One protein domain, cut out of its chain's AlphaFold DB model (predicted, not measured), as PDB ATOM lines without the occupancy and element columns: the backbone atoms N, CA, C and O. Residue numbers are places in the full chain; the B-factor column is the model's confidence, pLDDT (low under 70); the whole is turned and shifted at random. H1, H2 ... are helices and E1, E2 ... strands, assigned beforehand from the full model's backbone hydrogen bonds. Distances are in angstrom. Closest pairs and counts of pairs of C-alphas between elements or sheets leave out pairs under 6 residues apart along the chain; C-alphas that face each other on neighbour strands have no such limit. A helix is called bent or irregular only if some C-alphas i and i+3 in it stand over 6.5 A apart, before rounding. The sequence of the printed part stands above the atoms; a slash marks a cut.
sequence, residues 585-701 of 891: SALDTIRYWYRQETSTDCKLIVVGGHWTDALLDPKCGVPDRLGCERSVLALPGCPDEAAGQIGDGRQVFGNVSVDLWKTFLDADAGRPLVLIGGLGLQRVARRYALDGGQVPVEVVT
ATOM      1  N   SER A 585     250.415 251.710 200.214       74.19
ATOM      2  CA  SER A 585     250.714 252.962 199.513       74.19
ATOM      3  C   SER A 585     250.917 252.772 198.006       74.19
ATOM      4  O   SER A 585     250.426 253.572 197.217       74.19
ATOM      5  N   ALA A 586     251.606 251.704 197.595       78.56
ATOM      6  CA  ALA A 586     251.798 251.378 196.187       78.56
ATOM      7  C   ALA A 586     250.477 250.967 195.526       78.56
ATOM      8  O   ALA A 586     250.173 251.425 194.425       78.56
ATOM      9  N   LEU A 587     249.670 250.140 196.200       78.44
ATOM     10  CA  LEU A 587     248.337 249.766 195.721       78.44
ATOM     11  C   LEU A 587     247.412 250.972 195.599       78.44
ATOM     12  O   LEU A 587     246.678 251.048 194.621       78.44
ATOM     13  N   ASP A 588     247.452 251.907 196.542       76.69
ATOM     14  CA  ASP A 588     246.631 253.114 196.516       76.69
ATOM     15  C   ASP A 588     247.027 254.039 195.370       76.69
ATOM     16  O   ASP A 588     246.141 254.551 194.693       76.69
ATOM     17  N   THR A 589     248.321 254.169 195.058       78.19
ATOM     18  CA  THR A 589     248.768 254.856 193.836       78.19
ATOM     19  C   THR A 589     248.184 254.192 192.589       78.19
ATOM     20  O   THR A 589     247.610 254.869 191.739       78.19
ATOM     21  N   ILE A 590     248.267 252.863 192.480       80.25
ATOM     22  CA  ILE A 590     247.734 252.139 191.314       80.25
ATOM     23  C   ILE A 590     246.201 252.276 191.243       80.25
ATOM     24  O   ILE A 590     245.656 252.536 190.173       80.25
ATOM     25  N   ARG A 591     245.492 252.143 192.373       78.38
ATOM     26  CA  ARG A 591     244.029 252.298 192.474       78.38
ATOM     27  C   ARG A 591     243.584 253.712 192.141       78.38
ATOM     28  O   ARG A 591     242.566 253.861 191.472       78.38
ATOM     29  N   TYR A 592     244.320 254.721 192.605       76.50
ATOM     30  CA  TYR A 592     244.052 256.124 192.311       76.50
ATOM     31  C   TYR A 592     244.044 256.354 190.808       76.50
ATOM     32  O   TYR A 592     243.099 256.944 190.301       76.50
ATOM     33  N   TRP A 593     245.044 255.835 190.092       74.75
ATOM     34  CA  TRP A 593     245.066 255.925 188.637       74.75
ATOM     35  C   TRP A 593     243.941 255.088 188.011       74.75
ATOM     36  O   TRP A 593     243.197 255.597 187.181       74.75
ATOM     37  N   TYR A 594     243.735 253.846 188.456       76.12
ATOM     38  CA  TYR A 594     242.740 252.942 187.867       76.12
ATOM     39  C   TYR A 594     241.273 253.391 188.016       76.12
ATOM     40  O   TYR A 594     240.475 253.153 187.116       76.12
ATOM     41  N   ARG A 595     240.884 253.995 189.152       68.44
ATOM     42  CA  ARG A 595     239.471 254.240 189.526       68.44
ATOM     43  C   ARG A 595     238.914 255.620 189.153       68.44
ATOM     44  O   ARG A 595     237.793 255.926 189.548       68.44
ATOM     45  N   GLN A 596     239.656 256.465 188.442       64.62
ATOM     46  CA  GLN A 596     239.126 257.768 188.019       64.62
ATOM     47  C   GLN A 596     237.915 257.572 187.088       64.62
ATOM     48  O   GLN A 596     238.001 256.873 186.082       64.62
ATOM     49  N   GLU A 597     236.768 258.163 187.456       47.41
ATOM     50  CA  GLU A 597     235.433 257.860 186.897       47.41
ATOM     51  C   GLU A 597     235.273 258.195 185.412       47.41
ATOM     52  O   GLU A 597     234.376 257.682 184.741       47.41
ATOM     53  N   THR A 598     236.151 259.034 184.865       50.22
ATOM     54  CA  THR A 598     236.247 259.158 183.418       50.22
ATOM     55  C   THR A 598     237.211 258.081 182.943       50.22
ATOM     56  O   THR A 598     238.387 258.093 183.304       50.22
ATOM     57  N   SER A 599     236.751 257.174 182.076       44.69
ATOM     58  CA  SER A 599     237.543 256.111 181.420       44.69
ATOM     59  C   SER A 599     238.751 256.617 180.612       44.69
ATOM     60  O   SER A 599     239.379 255.878 179.860       44.69
ATOM     61  N   THR A 600     239.058 257.901 180.748       47.38
ATOM     62  CA  THR A 600     240.070 258.638 180.042       47.38
ATOM     63  C   THR A 600     241.336 258.865 180.878       47.38
ATOM     64  O   THR A 600     242.322 259.220 180.252       47.38
ATOM     65  N   ASP A 601     241.356 258.656 182.214       49.34
ATOM     66  CA  ASP A 601     242.406 259.146 183.151       49.34
ATOM     67  C   ASP A 601     243.623 258.234 183.434       49.34
ATOM     68  O   ASP A 601     244.702 258.752 183.734       49.34
ATOM     69  N   CYS A 602     243.520 256.911 183.277       51.62
ATOM     70  CA  CYS A 602     244.664 255.986 183.338       51.62
ATOM     71  C   CYS A 602     244.780 255.211 182.029       51.62
ATOM     72  O   CYS A 602     243.812 254.599 181.580       51.62
ATOM     73  N   LYS A 603     245.964 255.276 181.402       63.94
ATOM     74  CA  LYS A 603     246.198 254.731 180.060       63.94
ATOM     75  C   LYS A 603     246.249 253.207 180.105       63.94
ATOM     76  O   LYS A 603     245.447 252.547 179.458       63.94
ATOM     77  N   LEU A 604     247.201 252.660 180.863       73.94
ATOM     78  CA  LEU A 604     247.445 251.224 181.000       73.94
ATOM     79  C   LEU A 604     248.162 250.945 182.332       73.94
ATOM     80  O   LEU A 604     248.964 251.758 182.802       73.94
ATOM     81  N   ILE A 605     247.924 249.765 182.897       78.81
ATOM     82  CA  ILE A 605     248.658 249.189 184.022       78.81
ATOM     83  C   ILE A 605     249.423 247.986 183.493       78.81
ATOM     84  O   ILE A 605     248.832 246.993 183.069       78.81
ATOM     85  N   VAL A 606     250.745 248.080 183.521       78.00
ATOM     86  CA  VAL A 606     251.653 247.067 182.985       78.00
ATOM     87  C   VAL A 606     252.363 246.376 184.137       78.00
ATOM     88  O   VAL A 606     253.168 246.983 184.838       78.00
ATOM     89  N   VAL A 607     252.074 245.092 184.315       79.00
ATOM     90  CA  VAL A 607     252.660 244.217 185.328       79.00
ATOM     91  C   VAL A 607     253.698 243.299 184.675       79.00
ATOM     92  O   VAL A 607     253.381 242.455 183.837       79.00
ATOM     93  N   GLY A 608     254.949 243.420 185.098       71.25
ATOM     94  CA  GLY A 608     256.061 242.528 184.780       71.25
ATOM     95  C   GLY A 608     257.016 242.446 185.972       71.25
ATOM     96  O   GLY A 608     256.977 243.289 186.859       71.25
ATOM     97  N   GLY A 609     257.891 241.445 186.054       70.75
ATOM     98  CA  GLY A 609     258.824 241.403 187.184       70.75
ATOM     99  C   GLY A 609     259.372 240.046 187.549       70.75
ATOM    100  O   GLY A 609     258.976 239.031 186.995       70.75
ATOM    101  N   HIS A 610     260.275 240.063 188.530       74.94
ATOM    102  CA  HIS A 610     260.955 238.881 189.053       74.94
ATOM    103  C   HIS A 610     260.082 237.975 189.934       74.94
ATOM    104  O   HIS A 610     260.500 236.863 190.230       74.94
ATOM    105  N   TRP A 611     258.884 238.420 190.330       83.94
ATOM    106  CA  TRP A 611     257.899 237.588 191.033       83.94
ATOM    107  C   TRP A 611     256.488 237.831 190.483       83.94
ATOM    108  O   TRP A 611     255.572 238.278 191.175       83.94
ATOM    109  N   THR A 612     256.346 237.624 189.173       83.31
ATOM    110  CA  THR A 612     255.116 237.931 188.435       83.31
ATOM    111  C   THR A 612     253.944 237.062 188.879       83.31
ATOM    112  O   THR A 612     252.827 237.566 188.930       83.31
ATOM    113  N   ASP A 613     254.198 235.808 189.261       84.50
ATOM    114  CA  ASP A 613     253.161 234.874 189.716       84.50
ATOM    115  C   ASP A 613     252.391 235.416 190.925       84.50
ATOM    116  O   ASP A 613     251.163 235.413 190.926       84.50
ATOM    117  N   ALA A 614     253.092 235.987 191.911       86.88
ATOM    118  CA  ALA A 614     252.449 236.565 193.087       86.88
ATOM    119  C   ALA A 614     251.758 237.911 192.795       86.88
ATOM    120  O   ALA A 614     250.716 238.226 193.373       86.88
ATOM    121  N   LEU A 615     252.300 238.707 191.866       86.75
ATOM    122  CA  LEU A 615     251.681 239.962 191.418       86.75
ATOM    123  C   LEU A 615     250.426 239.741 190.564       86.75
ATOM    124  O   LEU A 615     249.550 240.603 190.546       86.75
ATOM    125  N   LEU A 616     250.338 238.620 189.850       87.12
ATOM    126  CA  LEU A 616     249.221 238.264 188.971       87.12
ATOM    127  C   LEU A 616     248.320 237.176 189.565       87.12
ATOM    128  O   LEU A 616     247.438 236.674 188.865       87.12
ATOM    129  N   ASP A 617     248.522 236.824 190.838       86.44
ATOM    130  CA  ASP A 617     247.743 235.788 191.502       86.44
ATOM    131  C   ASP A 617     246.236 236.101 191.402       86.44
ATOM    132  O   ASP A 617     245.810 237.224 191.697       86.44
ATOM    133  N   PRO A 618     245.398 235.138 190.983       81.50
ATOM    134  CA  PRO A 618     243.981 235.389 190.742       81.50
ATOM    135  C   PRO A 618     243.171 235.690 192.012       81.50
ATOM    136  O   PRO A 618     242.032 236.132 191.889       81.50
ATOM    137  N   LYS A 619     243.711 235.422 193.206       83.94
ATOM    138  CA  LYS A 619     243.029 235.599 194.497       83.94
ATOM    139  C   LYS A 619     243.372 236.919 195.175       83.94
ATOM    140  O   LYS A 619     242.562 237.422 195.951       83.94
ATOM    141  N   CYS A 620     244.595 237.411 194.969       83.69
ATOM    142  CA  CYS A 620     245.136 238.550 195.717       83.69
ATOM    143  C   CYS A 620     246.122 239.439 194.940       83.69
ATOM    144  O   CYS A 620     246.643 240.409 195.501       83.69
ATOM    145  N   GLY A 621     246.401 239.119 193.677       86.31
ATOM    146  CA  GLY A 621     247.287 239.883 192.806       86.31
ATOM    147  C   GLY A 621     246.701 241.234 192.393       86.31
ATOM    148  O   GLY A 621     245.534 241.545 192.630       86.31
ATOM    149  N   VAL A 622     247.520 242.049 191.731       85.00
ATOM    150  CA  VAL A 622     247.175 243.401 191.275       85.00
ATOM    151  C   VAL A 622     245.859 243.437 190.485       85.00
ATOM    152  O   VAL A 622     245.018 244.262 190.837       85.00
ATOM    153  N   PRO A 623     245.606 242.562 189.486       84.19
ATOM    154  CA  PRO A 623     244.353 242.617 188.728       84.19
ATOM    155  C   PRO A 623     243.117 242.480 189.625       84.19
ATOM    156  O   PRO A 623     242.184 243.277 189.519       84.19
ATOM    157  N   ASP A 624     243.144 241.539 190.573       81.62
ATOM    158  CA  ASP A 624     242.049 241.341 191.521       81.62
ATOM    159  C   ASP A 624     241.832 242.582 192.405       81.62
ATOM    160  O   ASP A 624     240.706 243.077 192.523       81.62
ATOM    161  N   ARG A 625     242.921 243.167 192.929       82.00
ATOM    162  CA  ARG A 625     242.891 244.361 193.800       82.00
ATOM    163  C   ARG A 625     242.370 245.616 193.129       82.00
ATOM    164  O   ARG A 625     241.854 246.505 193.815       82.00
ATOM    165  N   LEU A 626     242.507 245.692 191.814       77.19
ATOM    166  CA  LEU A 626     241.963 246.781 191.018       77.19
ATOM    167  C   LEU A 626     240.485 246.588 190.715       77.19
ATOM    168  O   LEU A 626     239.794 247.557 190.427       77.19
ATOM    169  N   GLY A 627     239.966 245.371 190.843       70.75
ATOM    170  CA  GLY A 627     238.633 245.068 190.360       70.75
ATOM    171  C   GLY A 627     238.625 244.597 188.903       70.75
ATOM    172  O   GLY A 627     237.549 244.513 188.323       70.75
ATOM    173  N   CYS A 628     239.788 244.319 188.311       70.12
ATOM    174  CA  CYS A 628     239.908 243.899 186.920       70.12
ATOM    175  C   CYS A 628     239.494 242.431 186.772       70.12
ATOM    176  O   CYS A 628     239.916 241.563 187.540       70.12
ATOM    177  N   GLU A 629     238.668 242.131 185.772       62.97
ATOM    178  CA  GLU A 629     238.353 240.748 185.439       62.97
ATOM    179  C   GLU A 629     239.547 240.028 184.816       62.97
ATOM    180  O   GLU A 629     240.277 240.574 183.989       62.97
ATOM    181  N   ARG A 630     239.667 238.728 185.091       61.03
ATOM    182  CA  ARG A 630     240.676 237.885 184.438       61.03
ATOM    183  C   ARG A 630     240.487 237.803 182.918       61.03
ATOM    184  O   ARG A 630     241.467 237.644 182.202       61.03
ATOM    185  N   SER A 631     239.254 237.947 182.423       56.47
ATOM    186  CA  SER A 631     238.945 238.069 180.989       56.47
ATOM    187  C   SER A 631     239.572 239.310 180.359       56.47
ATOM    188  O   SER A 631     239.877 239.278 179.170       56.47
ATOM    189  N   VAL A 632     239.739 240.377 181.147       66.94
ATOM    190  CA  VAL A 632     240.213 241.705 180.735       66.94
ATOM    191  C   VAL A 632     241.729 241.837 180.924       66.94
ATOM    192  O   VAL A 632     242.360 242.580 180.174       66.94
ATOM    193  N   LEU A 633     242.340 241.041 181.813       79.25
ATOM    194  CA  LEU A 633     243.797 240.890 181.891       79.25
ATOM    195  C   LEU A 633     244.359 240.407 180.547       79.25
ATOM    196  O   LEU A 633     244.048 239.313 180.075       79.25
ATOM    197  N   ALA A 634     245.188 241.236 179.928       81.06
ATOM    198  CA  ALA A 634     245.906 240.933 178.700       81.06
ATOM    199  C   ALA A 634     247.261 240.276 179.004       81.06
ATOM    200  O   ALA A 634     248.000 240.751 179.863       81.06
ATOM    201  N   LEU A 635     247.604 239.210 178.277       84.38
ATOM    202  CA  LEU A 635     248.914 238.545 178.332       84.38
ATOM    203  C   LEU A 635     249.510 238.485 176.912       84.38
ATOM    204  O   LEU A 635     249.531 237.409 176.313       84.38
ATOM    205  N   PRO A 636     249.893 239.628 176.321       81.81
ATOM    206  CA  PRO A 636     250.354 239.673 174.937       81.81
ATOM    207  C   PRO A 636     251.716 238.988 174.775       81.81
ATOM    208  O   PRO A 636     252.649 239.261 175.533       81.81
ATOM    209  N   GLY A 637     251.844 238.136 173.758       81.06
ATOM    210  CA  GLY A 637     253.118 237.531 173.368       81.06
ATOM    211  C   GLY A 637     253.901 238.369 172.357       81.06
ATOM    212  O   GLY A 637     255.119 238.230 172.255       81.06
ATOM    213  N   CYS A 638     253.223 239.250 171.612       83.69
ATOM    214  CA  CYS A 638     253.837 240.082 170.580       83.69
ATOM    215  C   CYS A 638     253.199 241.485 170.467       83.69
ATOM    216  O   CYS A 638     252.104 241.720 170.989       83.69
ATOM    217  N   PRO A 639     253.871 242.438 169.785       84.00
ATOM    218  CA  PRO A 639     253.377 243.806 169.611       84.00
ATOM    219  C   PRO A 639     251.997 243.909 168.957       84.00
ATOM    220  O   PRO A 639     251.196 244.739 169.379       84.00
ATOM    221  N   ASP A 640     251.702 243.068 167.962       82.88
ATOM    222  CA  ASP A 640     250.428 243.111 167.233       82.88
ATOM    223  C   ASP A 640     249.255 242.674 168.122       82.88
ATOM    224  O   ASP A 640     248.193 243.299 168.115       82.88
ATOM    225  N   GLU A 641     249.463 241.644 168.949       85.19
ATOM    226  CA  GLU A 641     248.490 241.207 169.955       85.19
ATOM    227  C   GLU A 641     248.248 242.289 171.007       85.19
ATOM    228  O   GLU A 641     247.097 242.565 171.344       85.19
ATOM    229  N   ALA A 642     249.316 242.928 171.499       83.00
ATOM    230  CA  ALA A 642     249.205 244.030 172.448       83.00
ATOM    231  C   ALA A 642     248.420 245.205 171.844       83.00
ATOM    232  O   ALA A 642     247.502 245.711 172.482       83.00
ATOM    233  N   ALA A 643     248.722 245.604 170.604       82.56
ATOM    234  CA  ALA A 643     248.017 246.682 169.915       82.56
ATOM    235  C   ALA A 643     246.525 246.362 169.709       82.56
ATOM    236  O   ALA A 643     245.677 247.215 169.974       82.56
ATOM    237  N   GLY A 644     246.196 245.132 169.299       80.81
ATOM    238  CA  GLY A 644     244.810 244.673 169.177       80.81
ATOM    239  C   GLY A 644     244.066 244.712 170.513       80.81
ATOM    240  O   GLY A 644     242.980 245.273 170.605       80.81
ATOM    241  N   GLN A 645     244.695 244.214 171.578       82.50
ATOM    242  CA  GLN A 645     244.133 244.198 172.933       82.50
ATOM    243  C   GLN A 645     243.919 245.599 173.520       82.50
ATOM    244  O   GLN A 645     242.938 245.824 174.228       82.50
ATOM    245  N   ILE A 646     244.813 246.546 173.223       79.50
ATOM    246  CA  ILE A 646     244.633 247.963 173.567       79.50
ATOM    247  C   ILE A 646     243.445 248.542 172.785       79.50
ATOM    248  O   ILE A 646     242.610 249.228 173.370       79.50
ATOM    249  N   GLY A 647     243.332 248.227 171.489       75.31
ATOM    250  CA  GLY A 647     242.191 248.614 170.650       75.31
ATOM    251  C   GLY A 647     240.849 248.073 171.155       75.31
ATOM    252  O   GLY A 647     239.841 248.772 171.075       75.31
ATOM    253  N   ASP A 648     240.855 246.883 171.760       74.50
ATOM    254  CA  ASP A 648     239.697 246.265 172.419       74.50
ATOM    255  C   ASP A 648     239.362 246.896 173.790       74.50
ATOM    256  O   ASP A 648     238.434 246.456 174.471       74.50
ATOM    257  N   GLY A 649     240.110 247.918 174.223       74.88
ATOM    258  CA  GLY A 649     239.870 248.657 175.465       74.88
ATOM    259  C   GLY A 649     240.453 248.006 176.722       74.88
ATOM    260  O   GLY A 649     240.045 248.352 177.831       74.88
ATOM    261  N   ARG A 650     241.397 247.063 176.594       78.62
ATOM    262  CA  ARG A 650     242.050 246.459 177.768       78.62
ATOM    263  C   ARG A 650     243.002 247.443 178.435       78.62
ATOM    264  O   ARG A 650     243.781 248.114 177.767       78.62
ATOM    265  N   GLN A 651     242.974 247.468 179.768       79.69
ATOM    266  CA  GLN A 651     243.754 248.409 180.578       79.69
ATOM    267  C   GLN A 651     244.824 247.744 181.451       79.69
ATOM    268  O   GLN A 651     245.760 248.421 181.856       79.69
ATOM    269  N   VAL A 652     244.727 246.443 181.747       84.94
ATOM    270  CA  VAL A 652     245.680 245.736 182.622       84.94
ATOM    271  C   VAL A 652     246.401 244.647 181.834       84.94
ATOM    272  O   VAL A 652     245.762 243.751 181.283       84.94
ATOM    273  N   PHE A 653     247.729 244.712 181.804       86.69
ATOM    274  CA  PHE A 653     248.601 243.810 181.055       86.69
ATOM    275  C   PHE A 653     249.548 243.102 182.015       86.69
ATOM    276  O   PHE A 653     250.191 243.749 182.835       86.69
ATOM    277  N   GLY A 654     249.633 241.778 181.931       86.75
ATOM    278  CA  GLY A 654     250.498 240.950 182.765       86.75
ATOM    279  C   GLY A 654     251.603 240.268 181.965       86.75
ATOM    280  O   GLY A 654     251.471 240.053 180.764       86.75
ATOM    281  N   ASN A 655     252.681 239.897 182.658       82.25
ATOM    282  CA  ASN A 655     253.824 239.166 182.106       82.25
ATOM    283  C   ASN A 655     254.442 239.832 180.864       82.25
ATOM    284  O   ASN A 655     254.799 239.185 179.882       82.25
ATOM    285  N   VAL A 656     254.533 241.158 180.907       82.81
ATOM    286  CA  VAL A 656     254.950 241.968 179.764       82.81
ATOM    287  C   VAL A 656     256.471 241.938 179.567       82.81
ATOM    288  O   VAL A 656     257.237 242.157 180.510       82.81
ATOM    289  N   SER A 657     256.912 241.722 178.322       79.56
ATOM    290  CA  SER A 657     258.316 241.852 177.912       79.56
ATOM    291  C   SER A 657     258.686 243.298 177.553       79.56
ATOM    292  O   SER A 657     257.832 244.136 177.265       79.56
ATOM    293  N   VAL A 658     259.990 243.597 177.547       82.88
ATOM    294  CA  VAL A 658     260.509 244.931 177.194       82.88
ATOM    295  C   VAL A 658     260.209 245.294 175.740       82.88
ATOM    296  O   VAL A 658     260.006 246.467 175.440       82.88
ATOM    297  N   ASP A 659     260.121 244.310 174.847       83.56
ATOM    298  CA  ASP A 659     259.897 244.537 173.413       83.56
ATOM    299  C   ASP A 659     258.529 245.176 173.122       83.56
ATOM    300  O   ASP A 659     258.351 245.848 172.107       83.56
ATOM    301  N   LEU A 660     257.575 245.032 174.046       84.44
ATOM    302  CA  LEU A 660     256.238 245.622 173.962       84.44
ATOM    303  C   LEU A 660     256.192 247.078 174.450       84.44
ATOM    304  O   LEU A 660     255.174 247.749 174.287       84.44
ATOM    305  N   TRP A 661     257.287 247.591 175.027       85.44
ATOM    306  CA  TRP A 661     257.375 248.947 175.578       85.44
ATOM    307  C   TRP A 661     256.919 250.014 174.581       85.44
ATOM    308  O   TRP A 661     256.115 250.882 174.916       85.44
ATOM    309  N   LYS A 662     257.392 249.914 173.333       84.62
ATOM    310  CA  LYS A 662     257.042 250.870 172.282       84.62
ATOM    311  C   LYS A 662     255.547 250.835 171.957       84.62
ATOM    312  O   LYS A 662     254.938 251.889 171.847       84.62
ATOM    313  N   THR A 663     254.945 249.648 171.894       84.81
ATOM    314  CA  THR A 663     253.506 249.487 171.638       84.81
ATOM    315  C   THR A 663     252.652 250.178 172.700       84.81
ATOM    316  O   THR A 663     251.661 250.822 172.365       84.81
ATOM    317  N   PHE A 664     253.041 250.102 173.977       83.31
ATOM    318  CA  PHE A 664     252.311 250.776 175.056       83.31
ATOM    319  C   PHE A 664     252.481 252.299 175.050       83.31
ATOM    320  O   PHE A 664     251.554 253.019 175.428       83.31
ATOM    321  N   LEU A 665     253.638 252.802 174.608       80.69
ATOM    322  CA  LEU A 665     253.862 254.238 174.426       80.69
ATOM    323  C   LEU A 665     253.081 254.800 173.233       80.69
ATOM    324  O   LEU A 665     252.448 255.848 173.381       80.69
ATOM    325  N   ASP A 666     253.115 254.093 172.098       78.50
ATOM    326  CA  ASP A 666     252.495 254.477 170.821       78.50
ATOM    327  C   ASP A 666     250.960 254.394 170.854       78.50
ATOM    328  O   ASP A 666     250.293 254.963 169.991       78.50
ATOM    329  N   ALA A 667     250.384 253.713 171.852       70.31
ATOM    330  CA  ALA A 667     248.955 253.786 172.119       70.31
ATOM    331  C   ALA A 667     248.541 255.261 172.276       70.31
ATOM    332  O   ALA A 667     249.202 256.017 172.985       70.31
ATOM    333  N   ASP A 668     247.471 255.709 171.625       61.56
ATOM    334  CA  ASP A 668     247.070 257.119 171.675       61.56
ATOM    335  C   ASP A 668     246.518 257.468 173.066       61.56
ATOM    336  O   ASP A 668     245.394 257.105 173.408       61.56
ATOM    337  N   ALA A 669     247.323 258.122 173.911       53.38
ATOM    338  CA  ALA A 669     246.798 258.782 175.105       53.38
ATOM    339  C   ALA A 669     247.764 259.818 175.675       53.38
ATOM    340  O   ALA A 669     248.953 259.543 175.861       53.38
ATOM    341  N   GLY A 670     247.216 260.970 176.052       53.53
ATOM    342  CA  GLY A 670     247.924 262.050 176.742       53.53
ATOM    343  C   GLY A 670     248.004 261.900 178.270       53.53
ATOM    344  O   GLY A 670     247.913 262.916 178.951       53.53
ATOM    345  N   ARG A 671     248.079 260.674 178.824       65.31
ATOM    346  CA  ARG A 671     247.917 260.372 180.275       65.31
ATOM    347  C   ARG A 671     248.828 259.225 180.771       65.31
ATOM    348  O   ARG A 671     249.415 258.559 179.915       65.31
ATOM    349  N   PRO A 672     249.005 259.009 182.101       67.69
ATOM    350  CA  PRO A 672     250.128 258.216 182.593       67.69
ATOM    351  C   PRO A 672     249.995 256.699 182.419       67.69
ATOM    352  O   PRO A 672     248.918 256.120 182.581       67.69
ATOM    353  N   LEU A 673     251.132 256.066 182.126       78.69
ATOM    354  CA  LEU A 673     251.352 254.619 182.110       78.69
ATOM    355  C   LEU A 673     251.855 254.172 183.489       78.69
ATOM    356  O   LEU A 673     252.911 254.632 183.922       78.69
ATOM    357  N   VAL A 674     251.139 253.273 184.169       81.31
ATOM    358  CA  VAL A 674     251.579 252.728 185.465       81.31
ATOM    359  C   VAL A 674     252.335 251.426 185.232       81.31
ATOM    360  O   VAL A 674     251.783 250.458 184.708       81.31
ATOM    361  N   LEU A 675     253.600 251.393 185.634       80.56
ATOM    362  CA  LEU A 675     254.498 250.266 185.439       80.56
ATOM    363  C   LEU A 675     254.836 249.602 186.771       80.56
ATOM    364  O   LEU A 675     255.541 250.166 187.602       80.56
ATOM    365  N   ILE A 676     254.391 248.364 186.936       78.56
ATOM    366  CA  ILE A 676     254.735 247.482 188.050       78.56
ATOM    367  C   ILE A 676     255.691 246.455 187.458       78.56
ATOM    368  O   ILE A 676     255.246 245.423 186.979       78.56
ATOM    369  N   GLY A 677     256.971 246.805 187.321       66.00
ATOM    370  CA  GLY A 677     257.846 246.181 186.318       66.00
ATOM    371  C   GLY A 677     259.073 245.443 186.855       66.00
ATOM    372  O   GLY A 677     259.546 245.707 187.956       66.00
ATOM    373  N   GLY A 678     259.640 244.569 186.017       70.69
ATOM    374  CA  GLY A 678     260.973 243.982 186.189       70.69
ATOM    375  C   GLY A 678     262.090 244.879 185.665       70.69
ATOM    376  O   GLY A 678     261.823 245.909 185.045       70.69
ATOM    377  N   LEU A 679     263.340 244.454 185.880       82.00
ATOM    378  CA  LEU A 679     264.554 245.209 185.541       82.00
ATOM    379  C   LEU A 679     264.504 245.862 184.153       82.00
ATOM    380  O   LEU A 679     264.706 247.067 184.036       82.00
ATOM    381  N   GLY A 680     264.188 245.097 183.106       83.38
ATOM    382  CA  GLY A 680     264.163 245.605 181.739       83.38
ATOM    383  C   GLY A 680     263.143 246.720 181.501       83.38
ATOM    384  O   GLY A 680     263.486 247.739 180.904       83.38
ATOM    385  N   LEU A 681     261.918 246.554 182.007       82.44
ATOM    386  CA  LEU A 681     260.832 247.525 181.856       82.44
ATOM    387  C   LEU A 681     261.103 248.812 182.645       82.44
ATOM    388  O   LEU A 681     260.912 249.912 182.131       82.44
ATOM    389  N   GLN A 682     261.610 248.688 183.873       85.25
ATOM    390  CA  GLN A 682     261.986 249.852 184.676       85.25
ATOM    391  C   GLN A 682     263.165 250.615 184.055       85.25
ATOM    392  O   GLN A 682     263.186 251.845 184.076       85.25
ATOM    393  N   ARG A 683     264.126 249.903 183.451       86.44
ATOM    394  CA  ARG A 683     265.275 250.508 182.763       86.44
ATOM    395  C   ARG A 683     264.837 251.384 181.588       86.44
ATOM    396  O   ARG A 683     265.279 252.529 181.492       86.44
ATOM    397  N   VAL A 684     263.951 250.882 180.720       86.31
ATOM    398  CA  VAL A 684     263.433 251.670 179.582       86.31
ATOM    399  C   VAL A 684     262.519 252.811 180.029       86.31
ATOM    400  O   VAL A 684     262.639 253.908 179.490       86.31
ATOM    401  N   ALA A 685     261.693 252.606 181.063       85.44
ATOM    402  CA  ALA A 685     260.846 253.653 181.638       85.44
ATOM    403  C   ALA A 685     261.668 254.824 182.204       85.44
ATOM    404  O   ALA A 685     261.375 255.985 181.928       85.44
ATOM    405  N   ARG A 686     262.743 254.528 182.944       81.75
ATOM    406  CA  ARG A 686     263.646 255.548 183.501       81.75
ATOM    407  C   ARG A 686     264.371 256.329 182.420       81.75
ATOM    408  O   ARG A 686     264.441 257.550 182.501       81.75
ATOM    409  N   ARG A 687     264.896 255.633 181.409       83.69
ATOM    410  CA  ARG A 687     265.559 256.284 180.276       83.69
ATOM    411  C   ARG A 687     264.598 257.218 179.543       83.69
ATOM    412  O   ARG A 687     264.942 258.363 179.299       83.69
ATOM    413  N   TYR A 688     263.372 256.764 179.304       85.19
ATOM    414  CA  TYR A 688     262.328 257.574 178.685       85.19
ATOM    415  C   TYR A 688     261.978 258.832 179.501       85.19
ATOM    416  O   TYR A 688     261.846 259.914 178.932       85.19
ATOM    417  N   ALA A 689     261.877 258.714 180.829       81.56
ATOM    418  CA  ALA A 689     261.643 259.860 181.709       81.56
ATOM    419  C   ALA A 689     262.816 260.862 181.696       81.56
ATOM    420  O   ALA A 689     262.589 262.070 181.653       81.56
ATOM    421  N   LEU A 690     264.063 260.371 181.691       79.75
ATOM    422  CA  LEU A 690     265.269 261.206 181.593       79.75
ATOM    423  C   LEU A 690     265.379 261.926 180.242       79.75
ATOM    424  O   LEU A 690     265.777 263.087 180.203       79.75
ATOM    425  N   ASP A 691     264.981 261.262 179.158       82.88
ATOM    426  CA  ASP A 691     265.004 261.803 177.794       82.88
ATOM    427  C   ASP A 691     263.871 262.826 177.536       82.88
ATOM    428  O   ASP A 691     263.735 263.339 176.423       82.88
ATOM    429  N   GLY A 692     263.057 263.153 178.550       78.12
ATOM    430  CA  GLY A 692     261.966 264.128 178.443       78.12
ATOM    431  C   GLY A 692     260.748 263.598 177.686       78.12
ATOM    432  O   GLY A 692     260.090 264.351 176.964       78.12
ATOM    433  N   GLY A 693     260.467 262.300 177.817       79.50
ATOM    434  CA  GLY A 693     259.340 261.634 177.175       79.50
ATOM    435  C   GLY A 693     257.995 262.341 177.391       79.50
ATOM    436  O   GLY A 693     257.702 262.855 178.467       79.50
ATOM    437  N   GLN A 694     257.165 262.370 176.345       75.88
ATOM    438  CA  GLN A 694     255.888 263.096 176.344       75.88
ATOM    439  C   GLN A 694     254.767 262.388 177.122       75.88
ATOM    440  O   GLN A 694     253.833 263.046 177.576       75.88
ATOM    441  N   VAL A 695     254.836 261.061 177.269       75.56
ATOM    442  CA  VAL A 695     253.853 260.267 178.020       75.56
ATOM    443  C   VAL A 695     254.315 260.159 179.479       75.56
ATOM    444  O   VAL A 695     255.398 259.639 179.725       75.56
ATOM    445  N   PRO A 696     253.551 260.607 180.485       77.88
ATOM    446  CA  PRO A 696     253.980 260.435 181.869       77.88
ATOM    447  C   PRO A 696     254.021 258.940 182.242       77.88
ATOM    448  O   PRO A 696     253.152 258.167 181.846       77.88
ATOM    449  N   VAL A 697     255.044 258.502 182.978       82.62
ATOM    450  CA  VAL A 697     255.206 257.098 183.399       82.62
ATOM    451  C   VAL A 697     255.399 257.058 184.906       82.62
ATOM    452  O   VAL A 697     256.347 257.652 185.416       82.62
ATOM    453  N   GLU A 698     254.525 256.336 185.600       83.31
ATOM    454  CA  GLU A 698     254.614 256.110 187.042       83.31
ATOM    455  C   GLU A 698     255.174 254.708 187.295       83.31
ATOM    456  O   GLU A 698     254.613 253.718 186.825       83.31
ATOM    457  N   VAL A 699     256.286 254.606 188.026       81.94
ATOM    458  CA  VAL A 699     256.953 253.323 188.299       81.94
ATOM    459  C   VAL A 699     256.691 252.896 189.738       81.94
ATOM    460  O   VAL A 699     257.061 253.588 190.681       81.94
ATOM    461  N   VAL A 700     256.101 251.714 189.900       82.56
ATOM    462  CA  VAL A 700     255.830 251.081 191.192       82.56
ATOM    463  C   VAL A 700     256.708 249.842 191.333       82.56
ATOM    464  O   VAL A 700     256.768 248.995 190.440       82.56
ATOM    465  N   THR A 701     257.402 249.723 192.462       78.75
ATOM    466  CA  THR A 701     258.430 248.698 192.671       78.75
ATOM    467  C   THR A 701     258.084 247.815 193.867       78.75
ATOM    468  O   THR A 701     257.449 248.253 194.825       78.75
TER     469      THR A 701
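Overview. This is residues 585 to 701 of the 891 residues of an uncharacterized protein of Acidovorax caeni (UniProt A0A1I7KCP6). A small parallel sheet of four short strands forms the middle of a rounded body, with H1 on one face and H6 on the other. From H6 the helices H5 and H4 follow in a row, each touching the next, while little H3 packs on H1 and little H2 sits near the ends of E1 and E2. The 117 printed residues hold six named helices and four named strands, in the order H1 E1 H2 H3 H4 E2 H5 E3 H6 E4; the sheet runs E2 E1 E3 E4, all parallel, and the class is mixed. The whole is compact, with a radius of gyration of the C-alphas of 12.9 A and spans of 38 by 32 by 32 A.

Arrangement. In the sheet, E1, residues 604 to 607, and E3, residues 673 to 676, are inner strands, with N 606 and O 674 2.9 A apart, within hydrogen-bond range. E2, residues 652 to 654, is the edge strand next to E1, with N 607 and O 653 at 2.7 A. E4, residues 697 to 700, is the other edge strand, next to E3, with N 675 and O 698 at 2.8 A. H6, residues 679 to 690, lies over E3 and E4 at a height over the sheet of 9.5 A, closest at the C-alphas of Ala 685 and Val 697, 6.8 A. H1, residues 585 to 594, lies on the opposite face over E3, also at 9.5 A; these layers number three, helices on both faces of a sheet. E3, H6, E4 form a strand-helix-strand unit, two parallel neighbour strands with a helix between, its crossover right-handed. H5, residues 658 to 666, only grazes the sheet; E2, H5, E3 form a split unit, with E1 between its strands, also right-handed. H5 touches H6, which takes part with residues 680 to 684 alone, closest at the C-alphas of Val 658 and Leu 681, 5.3 A; the tilt of 38 degrees is only just steep, the same way. H4, residues 639 to 647, touches H5, closest at the C-alphas of Pro 639 and Leu 660, 5.5 A, at a steep tilt of 39 degrees, the same way. H3, residues 622 to 626, touches H1, closest at the C-alphas of Arg 591 and Leu 626, 6.1 A. H2, residues 612 to 615, and H3 are close but not clearly touching, and H2, H3 and H4 only graze the sheet; E1, H2 H3 H4, E2 form another strand-helix-strand unit. Every O i to N i+4 pair is within hydrogen-bond range in H1, H3, H4 and H6, 3 of 5 in H5, and H2 is too short for such a pair.

Along the chain. H1 begins at C-alpha 585, (250.714, 252.962, 199.513), and is 14.1 A long. E1 measures 9.7 A, E2 6.8 A, E3 9.9 A and E4 9.9 A. H2 measures 5.0 A, H3 6.2 A, H4 12.2 A and H5 14.0 A; H5 is irregular, with C-alphas 659 and 662 7.0 A apart. H6, 16.5 A, begins at (264.554, 245.209, 185.541), and E4 ends at C-alpha 700, (255.830, 251.081, 191.192).

Size, cuts and confidence. The two C-alphas farthest apart, those of Lys 619 and Asp 691, are 38.1 A apart. The printed part has no cut. The link H3 to H4, residues 627 to 638, is long. The mean pLDDT of the printed part is 77.0; residues 595 to 603, 629 to 632, 668 to 672 and 677 are under 70.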